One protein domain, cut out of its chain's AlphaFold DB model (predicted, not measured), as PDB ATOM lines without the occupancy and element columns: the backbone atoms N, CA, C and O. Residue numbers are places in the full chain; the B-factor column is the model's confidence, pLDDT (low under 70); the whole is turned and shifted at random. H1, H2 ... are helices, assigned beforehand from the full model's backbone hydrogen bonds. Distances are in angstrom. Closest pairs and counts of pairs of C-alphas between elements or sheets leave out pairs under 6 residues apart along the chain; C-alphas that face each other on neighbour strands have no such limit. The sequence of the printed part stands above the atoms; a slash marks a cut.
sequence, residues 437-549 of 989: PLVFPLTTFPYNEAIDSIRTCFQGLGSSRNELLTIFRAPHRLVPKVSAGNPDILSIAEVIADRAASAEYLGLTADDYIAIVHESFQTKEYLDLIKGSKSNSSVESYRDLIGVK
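This is residues 437 to 549 of the 989 residues of a protein of Rosellinia necatrix (UniProt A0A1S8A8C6). The long helix H3 crosses the middle of a flat, all-helix slab, with H2 folded back along one end and H5 packed on its other side. H1 lies beyond H2, and H6 beyond H4 and H5. The printed part has 113 residues with six named helices, H1 to H6; it is only just compact, close to loose, with radius of gyration of the C-alphas 15.7 A and spans of 45 by 33 by 17 A.

H3, residues 487 to 505, spans 27.2 A from C-alpha 487 at (210.749, 244.097, 233.435). H1 is 449 to 460, H2 465 to 471, H4 510 to 517, H5 524 to 531, and H6 539 to 546, ending at (192.929, 232.672, 218.892).

The hub H3 touches H2, its hairpin partner, closest C-alphas Asn 466 and Glu 504, 5.6 A. H3 touches H5 at a steep tilt of 60 degrees, closest C-alphas Ile 492 and Tyr 526, 6.8 A. H3 and H4 touch only at the corner, only just, with 3 pairs of C-alphas within 8 A. In each helix every O i to N i+4 pair is within hydrogen-bond range.

The printed part has no cut. H2 to H3 is a long link. Residues 481 to 487 and 532 to 537 are under 70.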
ATOM      1  N   PRO A 437     190.985 231.550 205.939       89.25
ATOM      2  CA  PRO A 437     190.328 230.847 207.047       89.25
ATOM      3  C   PRO A 437     190.317 229.316 206.922       89.25
ATOM      4  O   PRO A 437     189.951 228.632 207.884       89.25
ATOM      5  N   LEU A 438     190.643 228.763 205.749       91.75
ATOM      6  CA  LEU A 438     190.646 227.320 205.534       91.75
ATOM      7  C   LEU A 438     191.850 226.681 206.223       91.75
ATOM      8  O   LEU A 438     192.969 227.189 206.192       91.75
ATOM      9  N   VAL A 439     191.607 225.511 206.807       91.81
ATOM     10  CA  VAL A 439     192.634 224.700 207.475       91.81
ATOM     11  C   VAL A 439     192.874 223.358 206.779       91.81
ATOM     12  O   VAL A 439     193.846 222.675 207.090       91.81
ATOM     13  N   PHE A 440     192.031 222.980 205.818       91.88
ATOM     14  CA  PHE A 440     192.109 221.728 205.064       91.88
ATOM     15  C   PHE A 440     192.035 222.020 203.555       91.88
ATOM     16  O   PHE A 440     191.248 222.892 203.176       91.88
ATOM     17  N   PRO A 441     192.763 221.288 202.680       92.88
ATOM     18  CA  PRO A 441     193.682 220.162 202.928       92.88
ATOM     19  C   PRO A 441     194.952 220.481 203.730       92.88
ATOM     20  O   PRO A 441     195.519 221.567 203.612       92.88
ATOM     21  N   LEU A 442     195.429 219.490 204.500       90.12
ATOM     22  CA  LEU A 442     196.606 219.584 205.383       90.12
ATOM     23  C   LEU A 442     197.905 219.952 204.653       90.12
ATOM     24  O   LEU A 442     198.813 220.524 205.250       90.12
ATOM     25  N   THR A 443     198.011 219.594 203.372       87.38
ATOM     26  CA  THR A 443     199.219 219.803 202.562       87.38
ATOM     27  C   THR A 443     199.453 221.259 202.191       87.38
ATOM     28  O   THR A 443     200.580 221.621 201.864       87.38
ATOM     29  N   THR A 444     198.399 222.073 202.205       88.94
ATOM     30  CA  THR A 444     198.420 223.419 201.621       88.94
ATOM     31  C   THR A 444     198.022 224.473 202.640       88.94
ATOM     32  O   THR A 444     198.689 225.495 202.763       88.94
ATOM     33  N   PHE A 445     196.950 224.222 203.387       91.75
ATOM     34  CA  PHE A 445     196.397 225.177 204.336       91.75
ATOM     35  C   PHE A 445     197.022 225.021 205.723       91.75
ATOM     36  O   PHE A 445     197.458 223.917 206.041       91.75
ATOM     37  N   PRO A 446     197.010 226.055 206.582       92.56
ATOM     38  CA  PRO A 446     196.672 227.450 206.287       92.56
ATOM     39  C   PRO A 446     197.609 228.101 205.258       92.56
ATOM     40  O   PRO A 446     198.821 227.870 205.260       92.56
ATOM     41  N   TYR A 447     197.032 228.922 204.376       92.44
ATOM     42  CA  TYR A 447     197.757 229.666 203.345       92.44
ATOM     43  C   TYR A 447     197.475 231.163 203.478       92.44
ATOM     44  O   TYR A 447     196.328 231.579 203.627       92.44
ATOM     45  N   ASN A 448     198.532 231.972 203.413       92.31
ATOM     46  CA  ASN A 448     198.452 233.424 203.475       92.31
ATOM     47  C   ASN A 448     199.246 234.017 202.308       92.31
ATOM     48  O   ASN A 448     200.477 234.050 202.356       92.31
ATOM     49  N   GLU A 449     198.521 234.479 201.287       90.94
ATOM     50  CA  GLU A 449     199.085 235.041 200.054       90.94
ATOM     51  C   GLU A 449     200.023 236.217 200.348       90.94
ATOM     52  O   GLU A 449     201.158 236.218 199.890       90.94
ATOM     53  N   ALA A 450     199.631 237.146 201.225       90.88
ATOM     54  CA  ALA A 450     200.466 238.297 201.553       90.88
ATOM     55  C   ALA A 450     201.818 237.897 202.175       90.88
ATOM     56  O   ALA A 450     202.850 238.486 201.857       90.88
ATOM     57  N   ILE A 451     201.843 236.898 203.065       92.25
ATOM     58  CA  ILE A 451     203.102 236.403 203.644       92.25
ATOM     59  C   ILE A 451     203.952 235.714 202.574       92.25
ATOM     60  O   ILE A 451     205.170 235.899 202.574       92.25
ATOM     61  N   ASP A 452     203.337 234.939 201.685       91.88
ATOM     62  CA  ASP A 452     204.048 234.235 200.618       91.88
ATOM     63  C   ASP A 452     204.647 235.204 199.590       91.88
ATOM     64  O   ASP A 452     205.836 235.125 199.274       91.88
ATOM     65  N   SER A 453     203.885 236.221 199.193       90.69
ATOM     66  CA  SER A 453     204.337 237.334 198.355       90.69
ATOM     67  C   SER A 453     205.490 238.097 199.012       90.69
ATOM     68  O   SER A 453     206.522 238.339 198.383       90.69
ATOM     69  N   ILE A 454     205.404 238.393 200.316       92.19
ATOM     70  CA  ILE A 454     206.510 239.012 201.068       92.19
ATOM     71  C   ILE A 454     207.756 238.113 201.069       92.19
ATOM     72  O   ILE A 454     208.870 238.602 200.858       92.19
ATOM     73  N   ARG A 455     207.602 236.807 201.319       93.69
ATOM     74  CA  ARG A 455     208.716 235.844 201.318       93.69
ATOM     75  C   ARG A 455     209.382 235.785 199.946       93.69
ATOM     76  O   ARG A 455     210.605 235.889 199.883       93.69
ATOM     77  N   THR A 456     208.593 235.688 198.882       92.06
ATOM     78  CA  THR A 456     209.061 235.626 197.491       92.06
ATOM     79  C   THR A 456     209.815 236.896 197.100       92.06
ATOM     80  O   THR A 456     210.937 236.817 196.597       92.06
ATOM     81  N   CYS A 457     209.275 238.073 197.430       91.81
ATOM     82  CA  CYS A 457     209.952 239.353 197.208       91.81
ATOM     83  C   CYS A 457     211.315 239.418 197.915       91.81
ATOM     84  O   CYS A 457     212.312 239.797 197.300       91.81
ATOM     85  N   PHE A 458     211.398 239.014 199.188       91.62
ATOM     86  CA  PHE A 458     212.676 239.032 199.911       91.62
ATOM     87  C   PHE A 458     213.680 238.013 199.383       91.62
ATOM     88  O   PHE A 458     214.864 238.341 199.290       91.62
ATOM     89  N   GLN A 459     213.220 236.826 198.985       91.81
ATOM     90  CA  GLN A 459     214.075 235.830 198.340       91.81
ATOM     91  C   GLN A 459     214.674 236.374 197.038       91.81
ATOM     92  O   GLN A 459     215.877 236.225 196.822       91.81
ATOM     93  N   GLY A 460     213.882 237.079 196.219       91.50
ATOM     94  CA  GLY A 460     214.367 237.755 195.009       91.50
ATOM     95  C   GLY A 460     215.412 238.843 195.289       91.50
ATOM     96  O   GLY A 460     216.343 239.024 194.507       91.50
ATOM     97  N   LEU A 461     215.315 239.516 196.440       92.44
ATOM     98  CA  LEU A 461     216.297 240.503 196.913       92.44
ATOM     99  C   LEU A 461     217.528 239.877 197.598       92.44
ATOM    100  O   LEU A 461     218.425 240.606 198.021       92.44
ATOM    101  N   GLY A 462     217.591 238.548 197.728       92.69
ATOM    102  CA  GLY A 462     218.694 237.846 198.387       92.69
ATOM    103  C   GLY A 462     218.688 237.933 199.917       92.69
ATOM    104  O   GLY A 462     219.721 237.688 200.538       92.69
ATOM    105  N   SER A 463     217.552 238.272 200.533       92.19
ATOM    106  CA  SER A 463     217.357 238.269 201.991       92.19
ATOM    107  C   SER A 463     216.163 237.379 202.366       92.19
ATOM    108  O   SER A 463     215.624 236.634 201.548       92.19
ATOM    109  N   SER A 464     215.752 237.396 203.632       92.19
ATOM    110  CA  SER A 464     214.588 236.648 204.103       92.19
ATOM    111  C   SER A 464     213.766 237.467 205.087       92.19
ATOM    112  O   SER A 464     214.288 238.272 205.862       92.19
ATOM    113  N   ARG A 465     212.460 237.199 205.127       90.88
ATOM    114  CA  ARG A 465     211.570 237.779 206.140       90.88
ATOM    115  C   ARG A 465     212.038 237.452 207.567       90.88
ATOM    116  O   ARG A 465     211.916 238.294 208.452       90.88
ATOM    117  N   ASN A 466     212.621 236.270 207.789       91.25
ATOM    118  CA  ASN A 466     213.195 235.893 209.080       91.25
ATOM    119  C   ASN A 466     214.360 236.804 209.507       91.25
ATOM    120  O   ASN A 466     214.425 237.214 210.666       91.25
ATOM    121  N   GLU A 467     215.262 237.131 208.579       88.88
ATOM    122  CA  GLU A 467     216.397 238.020 208.838       88.88
ATOM    123  C   GLU A 467     215.904 239.404 209.271       88.88
ATOM    124  O   GLU A 467     216.366 239.937 210.278       88.88
ATOM    125  N   LEU A 468     214.878 239.935 208.600       89.12
ATOM    126  CA  LEU A 468     214.250 241.194 208.998       89.12
ATOM    127  C   LEU A 468     213.608 241.131 210.381       89.12
ATOM    128  O   LEU A 468     213.838 242.028 211.191       89.12
ATOM    129  N   LEU A 469     212.835 240.077 210.668       88.56
ATOM    130  CA  LEU A 469     212.239 239.880 211.992       88.56
ATOM    131  C   LEU A 469     213.309 239.789 213.082       88.56
ATOM    132  O   LEU A 469     213.077 240.244 214.195       88.56
ATOM    133  N   THR A 470     214.480 239.238 212.765       86.12
ATOM    134  CA  THR A 470     215.584 239.075 213.715       86.12
ATOM    135  C   THR A 470     216.362 240.378 213.924       86.12
ATOM    136  O   THR A 470     216.678 240.719 215.065       86.12
ATOM    137  N   ILE A 471     216.659 241.125 212.855       85.31
ATOM    138  CA  ILE A 471     217.449 242.369 212.903       85.31
ATOM    139  C   ILE A 471     216.619 243.533 213.448       85.31
ATOM    140  O   ILE A 471     217.049 244.217 214.375       85.31
ATOM    141  N   PHE A 472     215.414 243.741 212.913       84.75
ATOM    142  CA  PHE A 472     214.555 244.884 213.245       84.75
ATOM    143  C   PHE A 472     213.580 244.594 214.394       84.75
ATOM    144  O   PHE A 472     212.589 245.308 214.575       84.75
ATOM    145  N   ARG A 473     213.845 243.555 215.198       83.81
ATOM    146  CA  ARG A 473     213.028 243.236 216.375       83.81
ATOM    147  C   ARG A 473     212.974 244.419 217.340       83.81
ATOM    148  O   ARG A 473     213.996 244.957 217.760       83.81
ATOM    149  N   ALA A 474     211.763 244.780 217.751       83.81
ATOM    150  CA  ALA A 474     211.518 245.863 218.697       83.81
ATOM    151  C   ALA A 474     210.532 245.428 219.799       83.81
ATOM    152  O   ALA A 474     209.402 245.923 219.822       83.81
ATOM    153  N   PRO A 475     210.935 244.540 220.736       82.25
ATOM    154  CA  PRO A 475     210.051 244.032 221.795       82.25
ATOM    155  C   PRO A 475     209.403 245.147 222.628       82.25
ATOM    156  O   PRO A 475     208.232 245.073 222.984       82.25
ATOM    157  N   HIS A 476     210.120 246.254 222.841       80.50
ATOM    158  CA  HIS A 476     209.611 247.434 223.544       80.50
ATOM    159  C   HIS A 476     208.363 248.067 222.897       80.50
ATOM    160  O   HIS A 476     207.590 248.714 223.596       80.50
ATOM    161  N   ARG A 477     208.134 247.891 221.583       82.25
ATOM    162  CA  ARG A 477     206.927 248.390 220.894       82.25
ATOM    163  C   ARG A 477     205.687 247.541 221.172       82.25
ATOM    164  O   ARG A 477     204.580 248.033 220.984       82.25
ATOM    165  N   LEU A 478     205.872 246.296 221.608       78.06
ATOM    166  CA  LEU A 478     204.785 245.407 222.016       78.06
ATOM    167  C   LEU A 478     204.318 245.714 223.447       78.06
ATOM    168  O   LEU A 478     203.228 245.319 223.839       78.06
ATOM    169  N   VAL A 479     205.106 246.450 224.235       76.38
ATOM    170  CA  VAL A 479     204.750 246.794 225.615       76.38
ATOM    171  C   VAL A 479     203.639 247.859 225.619       76.38
ATOM    172  O   VAL A 479     203.844 248.961 225.096       76.38
ATOM    173  N   PRO A 480     202.464 247.595 226.228       70.31
ATOM    174  CA  PRO A 480     201.403 248.591 226.339       70.31
ATOM    175  C   PRO A 480     201.888 249.842 227.081       70.31
ATOM    176  O   PRO A 480     202.530 249.748 228.128       70.31
ATOM    177  N   LYS A 481     201.513 251.035 226.594       67.88
ATOM    178  CA  LYS A 481     201.929 252.327 227.188       67.88
ATOM    179  C   LYS A 481     201.592 252.460 228.681       67.88
ATOM    180  O   LYS A 481     202.275 253.181 229.396       67.88
ATOM    181  N   VAL A 482     200.553 251.761 229.144       59.97
ATOM    182  CA  VAL A 482     200.066 251.767 230.536       59.97
ATOM    183  C   VAL A 482     201.024 251.042 231.497       59.97
ATOM    184  O   VAL A 482     200.959 251.256 232.703       59.97
ATOM    185  N   SER A 483     201.941 250.219 230.982       59.22
ATOM    186  CA  SER A 483     202.828 249.367 231.784       59.22
ATOM    187  C   SER A 483     204.309 249.508 231.407       59.22
ATOM    188  O   SER A 483     205.121 248.635 231.719       59.22
ATOM    189  N   ALA A 484     204.668 250.615 230.749       55.09
ATOM    190  CA  ALA A 484     206.039 250.937 230.372       55.09
ATOM    191  C   ALA A 484     206.924 251.074 231.628       55.09
ATOM    192  O   ALA A 484     206.841 252.066 232.349       55.09
ATOM    193  N   GLY A 485     207.745 250.054 231.903       55.75
ATOM    194  CA  GLY A 485     208.684 250.029 233.032       55.75
ATOM    195  C   GLY A 485     208.696 248.738 233.858       55.75
ATOM    196  O   GLY A 485     209.585 248.589 234.691       55.75
ATOM    197  N   ASN A 486     207.762 247.802 233.644       63.53
ATOM    198  CA  ASN A 486     207.808 246.495 234.308       63.53
ATOM    199  C   ASN A 486     208.724 245.520 233.525       63.53
ATOM    200  O   ASN A 486     208.401 245.217 232.369       63.53
ATOM    201  N   PRO A 487     209.835 245.024 234.110       63.97
ATOM    202  CA  PRO A 487     210.749 244.097 233.435       63.97
ATOM    203  C   PRO A 487     210.074 242.785 233.004       63.97
ATOM    204  O   PRO A 487     210.436 242.243 231.962       63.97
ATOM    205  N   ASP A 488     209.042 242.333 233.722       71.31
ATOM    206  CA  ASP A 488     208.329 241.083 233.419       71.31
ATOM    207  C   ASP A 488     207.520 241.162 232.111       71.31
ATOM    208  O   ASP A 488     207.250 240.157 231.468       71.31
ATOM    209  N   ILE A 489     207.132 242.364 231.672       76.00
ATOM    210  CA  ILE A 489     206.373 242.542 230.421       76.00
ATOM    211  C   ILE A 489     207.319 242.588 229.223       76.00
ATOM    212  O   ILE A 489     206.964 242.156 228.125       76.00
ATOM    213  N   LEU A 490     208.535 243.101 229.427       81.19
ATOM    214  CA  LEU A 490     209.555 243.109 228.389       81.19
ATOM    215  C   LEU A 490     210.015 241.683 228.069       81.19
ATOM    216  O   LEU A 490     210.129 241.356 226.892       81.19
ATOM    217  N   SER A 491     210.190 240.825 229.079       83.62
ATOM    218  CA  SER A 491     210.527 239.410 228.861       83.62
ATOM    219  C   SER A 491     209.412 238.663 228.123       83.62
ATOM    220  O   SER A 491     209.690 237.917 227.188       83.62
ATOM    221  N   ILE A 492     208.139 238.922 228.446       84.00
ATOM    222  CA  ILE A 492     207.004 238.368 227.691       84.00
ATOM    223  C   ILE A 492     207.033 238.847 226.230       84.00
ATOM    224  O   ILE A 492     206.852 238.047 225.314       84.00
ATOM    225  N   ALA A 493     207.294 240.133 225.984       85.50
ATOM    226  CA  ALA A 493     207.408 240.672 224.628       85.50
ATOM    227  C   ALA A 493     208.591 240.075 223.841       85.50
ATOM    228  O   ALA A 493     208.486 239.885 222.627       85.50
ATOM    229  N   GLU A 494     209.700 239.763 224.512       87.38
ATOM    230  CA  GLU A 494     210.834 239.046 223.920       87.38
ATOM    231  C   GLU A 494     210.448 237.623 223.515       87.38
ATOM    232  O   GLU A 494     210.761 237.218 222.398       87.38
ATOM    233  N   VAL A 495     209.685 236.904 224.345       89.31
ATOM    234  CA  VAL A 495     209.166 235.568 224.000       89.31
ATOM    235  C   VAL A 495     208.277 235.616 222.754       89.31
ATOM    236  O   VAL A 495     208.392 234.751 221.890       89.31
ATOM    237  N   ILE A 496     207.424 236.637 222.607       90.69
ATOM    238  CA  ILE A 496     206.583 236.807 221.406       90.69
ATOM    239  C   ILE A 496     207.454 236.985 220.153       90.69
ATOM    240  O   ILE A 496     207.178 236.390 219.109       90.69
ATOM    241  N   ALA A 497     208.504 237.805 220.251       89.88
ATOM    242  CA  ALA A 497     209.431 238.040 219.149       89.88
ATOM    243  C   ALA A 497     210.237 236.776 218.796       89.88
ATOM    244  O   ALA A 497     210.383 236.468 217.612       89.88
ATOM    245  N   ASP A 498     210.703 236.034 219.804       89.69
ATOM    246  CA  ASP A 498     211.427 234.771 219.627       89.69
ATOM    247  C   ASP A 498     210.519 233.721 218.951       89.69
ATOM    248  O   ASP A 498     210.917 233.168 217.924       89.69
ATOM    249  N   ARG A 499     209.266 233.544 219.407       92.56
ATOM    250  CA  ARG A 499     208.279 232.640 218.774       92.56
ATOM    251  C   ARG A 499     208.058 232.975 217.298       92.56
ATOM    252  O   ARG A 499     208.104 232.088 216.448       92.56
ATOM    253  N   ALA A 500     207.845 234.254 216.982       92.38
ATOM    254  CA  ALA A 500     207.630 234.698 215.605       92.38
ATOM    255  C   ALA A 500     208.865 234.454 214.718       92.38
ATOM    256  O   ALA A 500     208.731 234.026 213.570       92.38
ATOM    257  N   ALA A 501     210.072 234.691 215.243       91.94
ATOM    258  CA  ALA A 501     211.314 234.448 214.518       91.94
ATOM    259  C   ALA A 501     211.580 232.947 214.309       91.94
ATOM    260  O   ALA A 501     211.959 232.542 213.209       91.94
ATOM    261  N   SER A 502     211.377 232.104 215.323       93.19
ATOM    262  CA  SER A 502     211.526 230.647 215.209       93.19
ATOM    263  C   SER A 502     210.528 230.049 214.222       93.19
ATOM    264  O   SER A 502     210.933 229.312 213.321       93.19
ATOM    265  N   ALA A 503     209.250 230.429 214.323       94.94
ATOM    266  CA  ALA A 503     208.204 229.984 213.406       94.94
ATOM    267  C   ALA A 503     208.520 230.371 211.953       94.94
ATOM    268  O   ALA A 503     208.504 229.510 211.071       94.94
ATOM    269  N   GLU A 504     208.912 231.627 211.706       94.38
ATOM    270  CA  GLU A 504     209.261 232.089 210.357       94.38
ATOM    271  C   GLU A 504     210.472 231.336 209.781       94.38
ATOM    272  O   GLU A 504     210.481 231.007 208.598       94.38
ATOM    273  N   TYR A 505     211.479 231.012 210.600       93.75
ATOM    274  CA  TYR A 505     212.653 230.248 210.150       93.75
ATOM    275  C   TYR A 505     212.305 228.801 209.742       93.75
ATOM    276  O   TYR A 505     212.936 228.198 208.862       93.75
ATOM    277  N   LEU A 506     211.273 228.233 210.366       94.62
ATOM    278  CA  LEU A 506     210.714 226.930 210.006       94.62
ATOM    279  C   LEU A 506     209.705 227.000 208.849       94.62
ATOM    280  O   LEU A 506     209.260 225.953 208.395       94.62
ATOM    281  N   GLY A 507     209.381 228.194 208.339       92.62
ATOM    282  CA  GLY A 507     208.397 228.395 207.269       92.62
ATOM    283  C   GLY A 507     206.941 228.414 207.751       92.62
ATOM    284  O   GLY A 507     206.024 228.464 206.930       92.62
ATOM    285  N   LEU A 508     206.715 228.416 209.066       94.19
ATOM    286  CA  LEU A 508     205.390 228.406 209.682       94.19
ATOM    287  C   LEU A 508     204.789 229.816 209.687       94.19
ATOM    288  O   LEU A 508     205.442 230.790 210.067       94.19
ATOM    289  N   THR A 509     203.538 229.935 209.254       92.81
ATOM    290  CA  THR A 509     202.724 231.142 209.462       92.81
ATOM    291  C   THR A 509     202.158 231.180 210.889       92.81
ATOM    292  O   THR A 509     202.292 230.222 211.650       92.81
ATOM    293  N   ALA A 510     201.521 232.289 211.279       92.12
ATOM    294  CA  ALA A 510     200.841 232.368 212.577       92.12
ATOM    295  C   ALA A 510     199.708 231.331 212.689       92.12
ATOM    296  O   ALA A 510     199.563 230.697 213.730       92.12
ATOM    297  N   ASP A 511     198.968 231.117 211.600       92.12
ATOM    298  CA  ASP A 511     197.874 230.148 211.542       92.12
ATOM    299  C   ASP A 511     198.404 228.702 211.574       92.12
ATOM    300  O   ASP A 511     197.846 227.860 212.276       92.12
ATOM    301  N   ASP A 512     199.533 228.417 210.904       93.44
ATOM    302  CA  ASP A 512     200.233 227.125 211.034       93.44
ATOM    303  C   ASP A 512     200.652 226.869 212.490       93.44
ATOM    304  O   ASP A 512     200.471 225.772 213.016       93.44
ATOM    305  N   TYR A 513     201.208 227.888 213.152       94.88
ATOM    306  CA  TYR A 513     201.661 227.787 214.536       94.88
ATOM    307  C   TYR A 513     200.489 227.486 215.487       94.88
ATOM    308  O   TYR A 513     200.605 226.607 216.340       94.88
ATOM    309  N   ILE A 514     199.336 228.136 215.291       94.44
ATOM    310  CA  ILE A 514     198.108 227.860 216.054       94.44
ATOM    311  C   ILE A 514     197.593 226.441 215.783       94.44
ATOM    312  O   ILE A 514     197.195 225.755 216.723       94.44
ATOM    313  N   ALA A 515     197.626 225.975 214.532       93.38
ATOM    314  CA  ALA A 515     197.157 224.637 214.165       93.38
ATOM    315  C   ALA A 515     198.031 223.501 214.729       93.38
ATOM    316  O   ALA A 515     197.520 222.409 214.975       93.38
ATOM    317  N   ILE A 516     199.332 223.746 214.920       94.44
ATOM    318  CA  ILE A 516     200.300 222.750 215.410       94.44
ATOM    319  C   ILE A 516     200.407 222.761 216.942       94.44
ATOM    320  O   ILE A 516     200.490 221.699 217.548       94.44
ATOM    321  N   VAL A 517     200.437 223.947 217.559       93.94
ATOM    322  CA  VAL A 517     200.768 224.129 218.988       93.94
ATOM    323  C   VAL A 517     199.533 224.438 219.849       93.94
ATOM    324  O   VAL A 517     199.579 224.354 221.075       93.94
ATOM    325  N   HIS A 518     198.421 224.849 219.231       92.19
ATOM    326  CA  HIS A 518     197.219 225.386 219.898       92.19
ATOM    327  C   HIS A 518     197.487 226.598 220.803       92.19
ATOM    328  O   HIS A 518     196.723 226.884 221.732       92.19
ATOM    329  N   GLU A 519     198.560 227.333 220.513       91.56
ATOM    330  CA  GLU A 519     198.882 228.644 221.067       91.56
ATOM    331  C   GLU A 519     199.202 229.612 219.926       91.56
ATOM    332  O   GLU A 519     199.630 229.193 218.860       91.56
ATOM    333  N   SER A 520     199.046 230.916 220.149       92.06
ATOM    334  CA  SER A 520     199.525 231.940 219.218       92.06
ATOM    335  C   SER A 520     200.917 232.459 219.613       92.06
ATOM    336  O   SER A 520     201.459 232.124 220.674       92.06
ATOM    337  N   PHE A 521     201.501 233.329 218.782       91.38
ATOM    338  CA  PHE A 521     202.714 234.062 219.160       91.38
ATOM    339  C   PHE A 521     202.487 234.931 220.398       91.38
ATOM    340  O   PHE A 521     203.379 235.040 221.233       91.38
ATOM    341  N   GLN A 522     201.294 235.515 220.533       88.81
ATOM    342  CA  GLN A 522     200.892 236.279 221.708       88.81
ATOM    343  C   GLN A 522     200.522 235.311 222.829       88.81
ATOM    344  O   GLN A 522     199.521 234.600 222.750       88.81
ATOM    345  N   THR A 523     201.341 235.278 223.878       87.75
ATOM    346  CA  THR A 523     201.104 234.388 225.014       87.75
ATOM    347  C   THR A 523     199.797 234.745 225.722       87.75
ATOM    348  O   THR A 523     199.335 235.891 225.703       87.75
ATOM    349  N   LYS A 524     199.201 233.764 226.401       85.75
ATOM    350  CA  LYS A 524     198.014 233.986 227.233       85.75
ATOM    351  C   LYS A 524     198.239 235.101 228.264       85.75
ATOM    352  O   LYS A 524     197.398 235.981 228.405       85.75
ATOM    353  N   GLU A 525     199.401 235.094 228.919       83.00
ATOM    354  CA  GLU A 525     199.808 236.109 229.901       83.00
ATOM    355  C   GLU A 525     199.790 237.525 229.307       83.00
ATOM    356  O   GLU A 525     199.291 238.462 229.930       83.00
ATOM    357  N   TYR A 526     200.273 237.676 228.071       81.38
ATOM    358  CA  TYR A 526     200.255 238.946 227.351       81.38
ATOM    359  C   TYR A 526     198.829 239.420 227.027       81.38
ATOM    360  O   TYR A 526     198.510 240.601 227.183       81.38
ATOM    361  N   LEU A 527     197.947 238.514 226.601       80.62
ATOM    362  CA  LEU A 527     196.557 238.859 226.283       80.62
ATOM    363  C   LEU A 527     195.734 239.198 227.530       80.62
ATOM    364  O   LEU A 527     194.936 240.141 227.494       80.62
ATOM    365  N   ASP A 528     195.950 238.480 228.631       78.50
ATOM    366  CA  ASP A 528     195.315 238.767 229.919       78.50
ATOM    367  C   ASP A 528     195.729 240.153 230.438       78.50
ATOM    368  O   ASP A 528     194.881 240.919 230.911       78.50
ATOM    369  N   LEU A 529     197.005 240.519 230.255       75.94
ATOM    370  CA  LEU A 529     197.546 241.837 230.588       75.94
ATOM    371  C   LEU A 529     196.884 242.963 229.771       75.94
ATOM    372  O   LEU A 529     196.476 243.975 230.342       75.94
ATOM    373  N   ILE A 530     196.746 242.797 228.451       74.31
ATOM    374  CA  ILE A 530     196.135 243.818 227.575       74.31
ATOM    375  C   ILE A 530     194.654 244.024 227.892       74.31
ATOM    376  O   ILE A 530     194.172 245.157 227.874       74.31
ATOM    377  N   LYS A 531     193.919 242.948 228.184       72.38
ATOM    378  CA  LYS A 531     192.476 243.016 228.452       72.38
ATOM    379  C   LYS A 531     192.136 243.616 229.823       72.38
ATOM    380  O   LYS A 531     190.966 243.882 230.088       72.38
ATOM    381  N   GLY A 532     193.128 243.855 230.687       63.31
ATOM    382  CA  GLY A 532     192.930 244.451 232.014       63.31
ATOM    383  C   GLY A 532     192.161 243.552 232.993       63.31
ATOM    384  O   GLY A 532     191.689 244.017 234.035       63.31
ATOM    385  N   SER A 533     192.010 242.268 232.668       55.50
ATOM    386  CA  SER A 533     191.267 241.286 233.453       55.50
ATOM    387  C   SER A 533     192.111 240.802 234.634       55.50
ATOM    388  O   SER A 533     193.129 240.149 234.454       55.50
ATOM    389  N   LYS A 534     191.655 241.047 235.871       52.62
ATOM    390  CA  LYS A 534     192.225 240.423 237.087       52.62
ATOM    391  C   LYS A 534     191.932 238.915 237.196       52.62
ATOM    392  O   LYS A 534     192.362 238.276 238.151       52.62
ATOM    393  N   SER A 535     191.155 238.361 236.268       54.03
ATOM    394  CA  SER A 535     190.811 236.945 236.202       54.03
ATOM    395  C   SER A 535     191.716 236.244 235.197       54.03
ATOM    396  O   SER A 535     191.645 236.549 234.010       54.03
ATOM    397  N   ASN A 536     192.508 235.292 235.689       61.19
ATOM    398  CA  ASN A 536     193.200 234.280 234.895       61.19
ATOM    399  C   ASN A 536     192.185 233.687 233.896       61.19
ATOM    400  O   ASN A 536     191.247 233.010 234.331       61.19
ATOM    401  N   SER A 537     192.287 233.999 232.600       67.69
ATOM    402  CA  SER A 537     191.358 233.436 231.610       67.69
ATOM    403  C   SER A 537     191.505 231.909 231.599       67.69
ATOM    404  O   SER A 537     192.556 231.380 231.969       67.69
ATOM    405  N   SER A 538     190.466 231.139 231.263       81.12
ATOM    406  CA  SER A 538     190.652 229.689 231.098       81.12
ATOM    407  C   SER A 538     191.467 229.409 229.827       81.12
ATOM    408  O   SER A 538     191.522 230.244 228.923       81.12
ATOM    409  N   VAL A 539     192.138 228.254 229.754       83.25
ATOM    410  CA  VAL A 539     192.908 227.871 228.553       83.25
ATOM    411  C   VAL A 539     191.972 227.724 227.351       83.25
ATOM    412  O   VAL A 539     192.321 228.123 226.247       83.25
ATOM    413  N   GLU A 540     190.754 227.243 227.581       84.50
ATOM    414  CA  GLU A 540     189.704 227.103 226.573       84.50
ATOM    415  C   GLU A 540     189.276 228.471 226.034       84.50
ATOM    416  O   GLU A 540     189.277 228.679 224.829       84.50
ATOM    417  N   SER A 541     189.041 229.456 226.911       84.81
ATOM    418  CA  SER A 541     188.678 230.812 226.480       84.81
ATOM    419  C   SER A 541     189.788 231.494 225.675       84.81
ATOM    420  O   SER A 541     189.497 232.324 224.813       84.81
ATOM    421  N   TYR A 542     191.053 231.175 225.961       87.88
ATOM    422  CA  TYR A 542     192.189 231.633 225.164       87.88
ATOM    423  C   TYR A 542     192.228 230.945 223.793       87.88
ATOM    424  O   TYR A 542     192.396 231.625 222.782       87.88
ATOM    425  N   ARG A 543     192.014 229.626 223.743       89.56
ATOM    426  CA  ARG A 543     191.963 228.849 222.493       89.56
ATOM    427  C   ARG A 543     190.826 229.296 221.573       89.56
ATOM    428  O   ARG A 543     191.049 229.449 220.374       89.56
ATOM    429  N   ASP A 544     189.666 229.613 222.139       87.12
ATOM    430  CA  ASP A 544     188.530 230.170 221.399       87.12
ATOM    431  C   ASP A 544     188.859 231.553 220.813       87.12
ATOM    432  O   ASP A 544     188.482 231.868 219.686       87.12
ATOM    433  N   LEU A 545     189.599 232.384 221.556       86.94
ATOM    434  CA  LEU A 545     189.980 233.730 221.123       86.94
ATOM    435  C   LEU A 545     190.964 233.719 219.950       86.94
ATOM    436  O   LEU A 545     190.855 234.560 219.062       86.94
ATOM    437  N   ILE A 546     191.937 232.807 219.970       88.81
ATOM    438  CA  ILE A 546     192.929 232.672 218.892       88.81
ATOM    439  C   ILE A 546     192.392 231.852 217.709       88.81
ATOM    440  O   ILE A 546     193.076 231.737 216.699       88.81
ATOM    441  N   GLY A 547     191.181 231.296 217.817       88.94
ATOM    442  CA  GLY A 547     190.514 230.582 216.732       88.94
ATOM    443  C   GLY A 547     191.006 229.152 216.505       88.94
ATOM    444  O   GLY A 547     190.972 228.689 215.364       88.94
ATOM    445  N   VAL A 548     191.445 228.443 217.556       91.50
ATOM    446  CA  VAL A 548     191.788 227.011 217.455       91.50
ATOM    447  C   VAL A 548     190.582 226.229 216.935       91.50
ATOM    448  O   VAL A 548     189.478 226.350 217.466       91.50
ATOM    449  N   LYS A 549     190.795 225.417 215.897       91.81
ATOM    450  CA  LYS A 549     189.764 224.549 215.318       91.81
ATOM    451  C   LYS A 549     189.702 223.201 216.023       91.81
ATOM    452  O   LYS A 549     190.645 222.783 216.693       91.81
TER     453      LYS A 549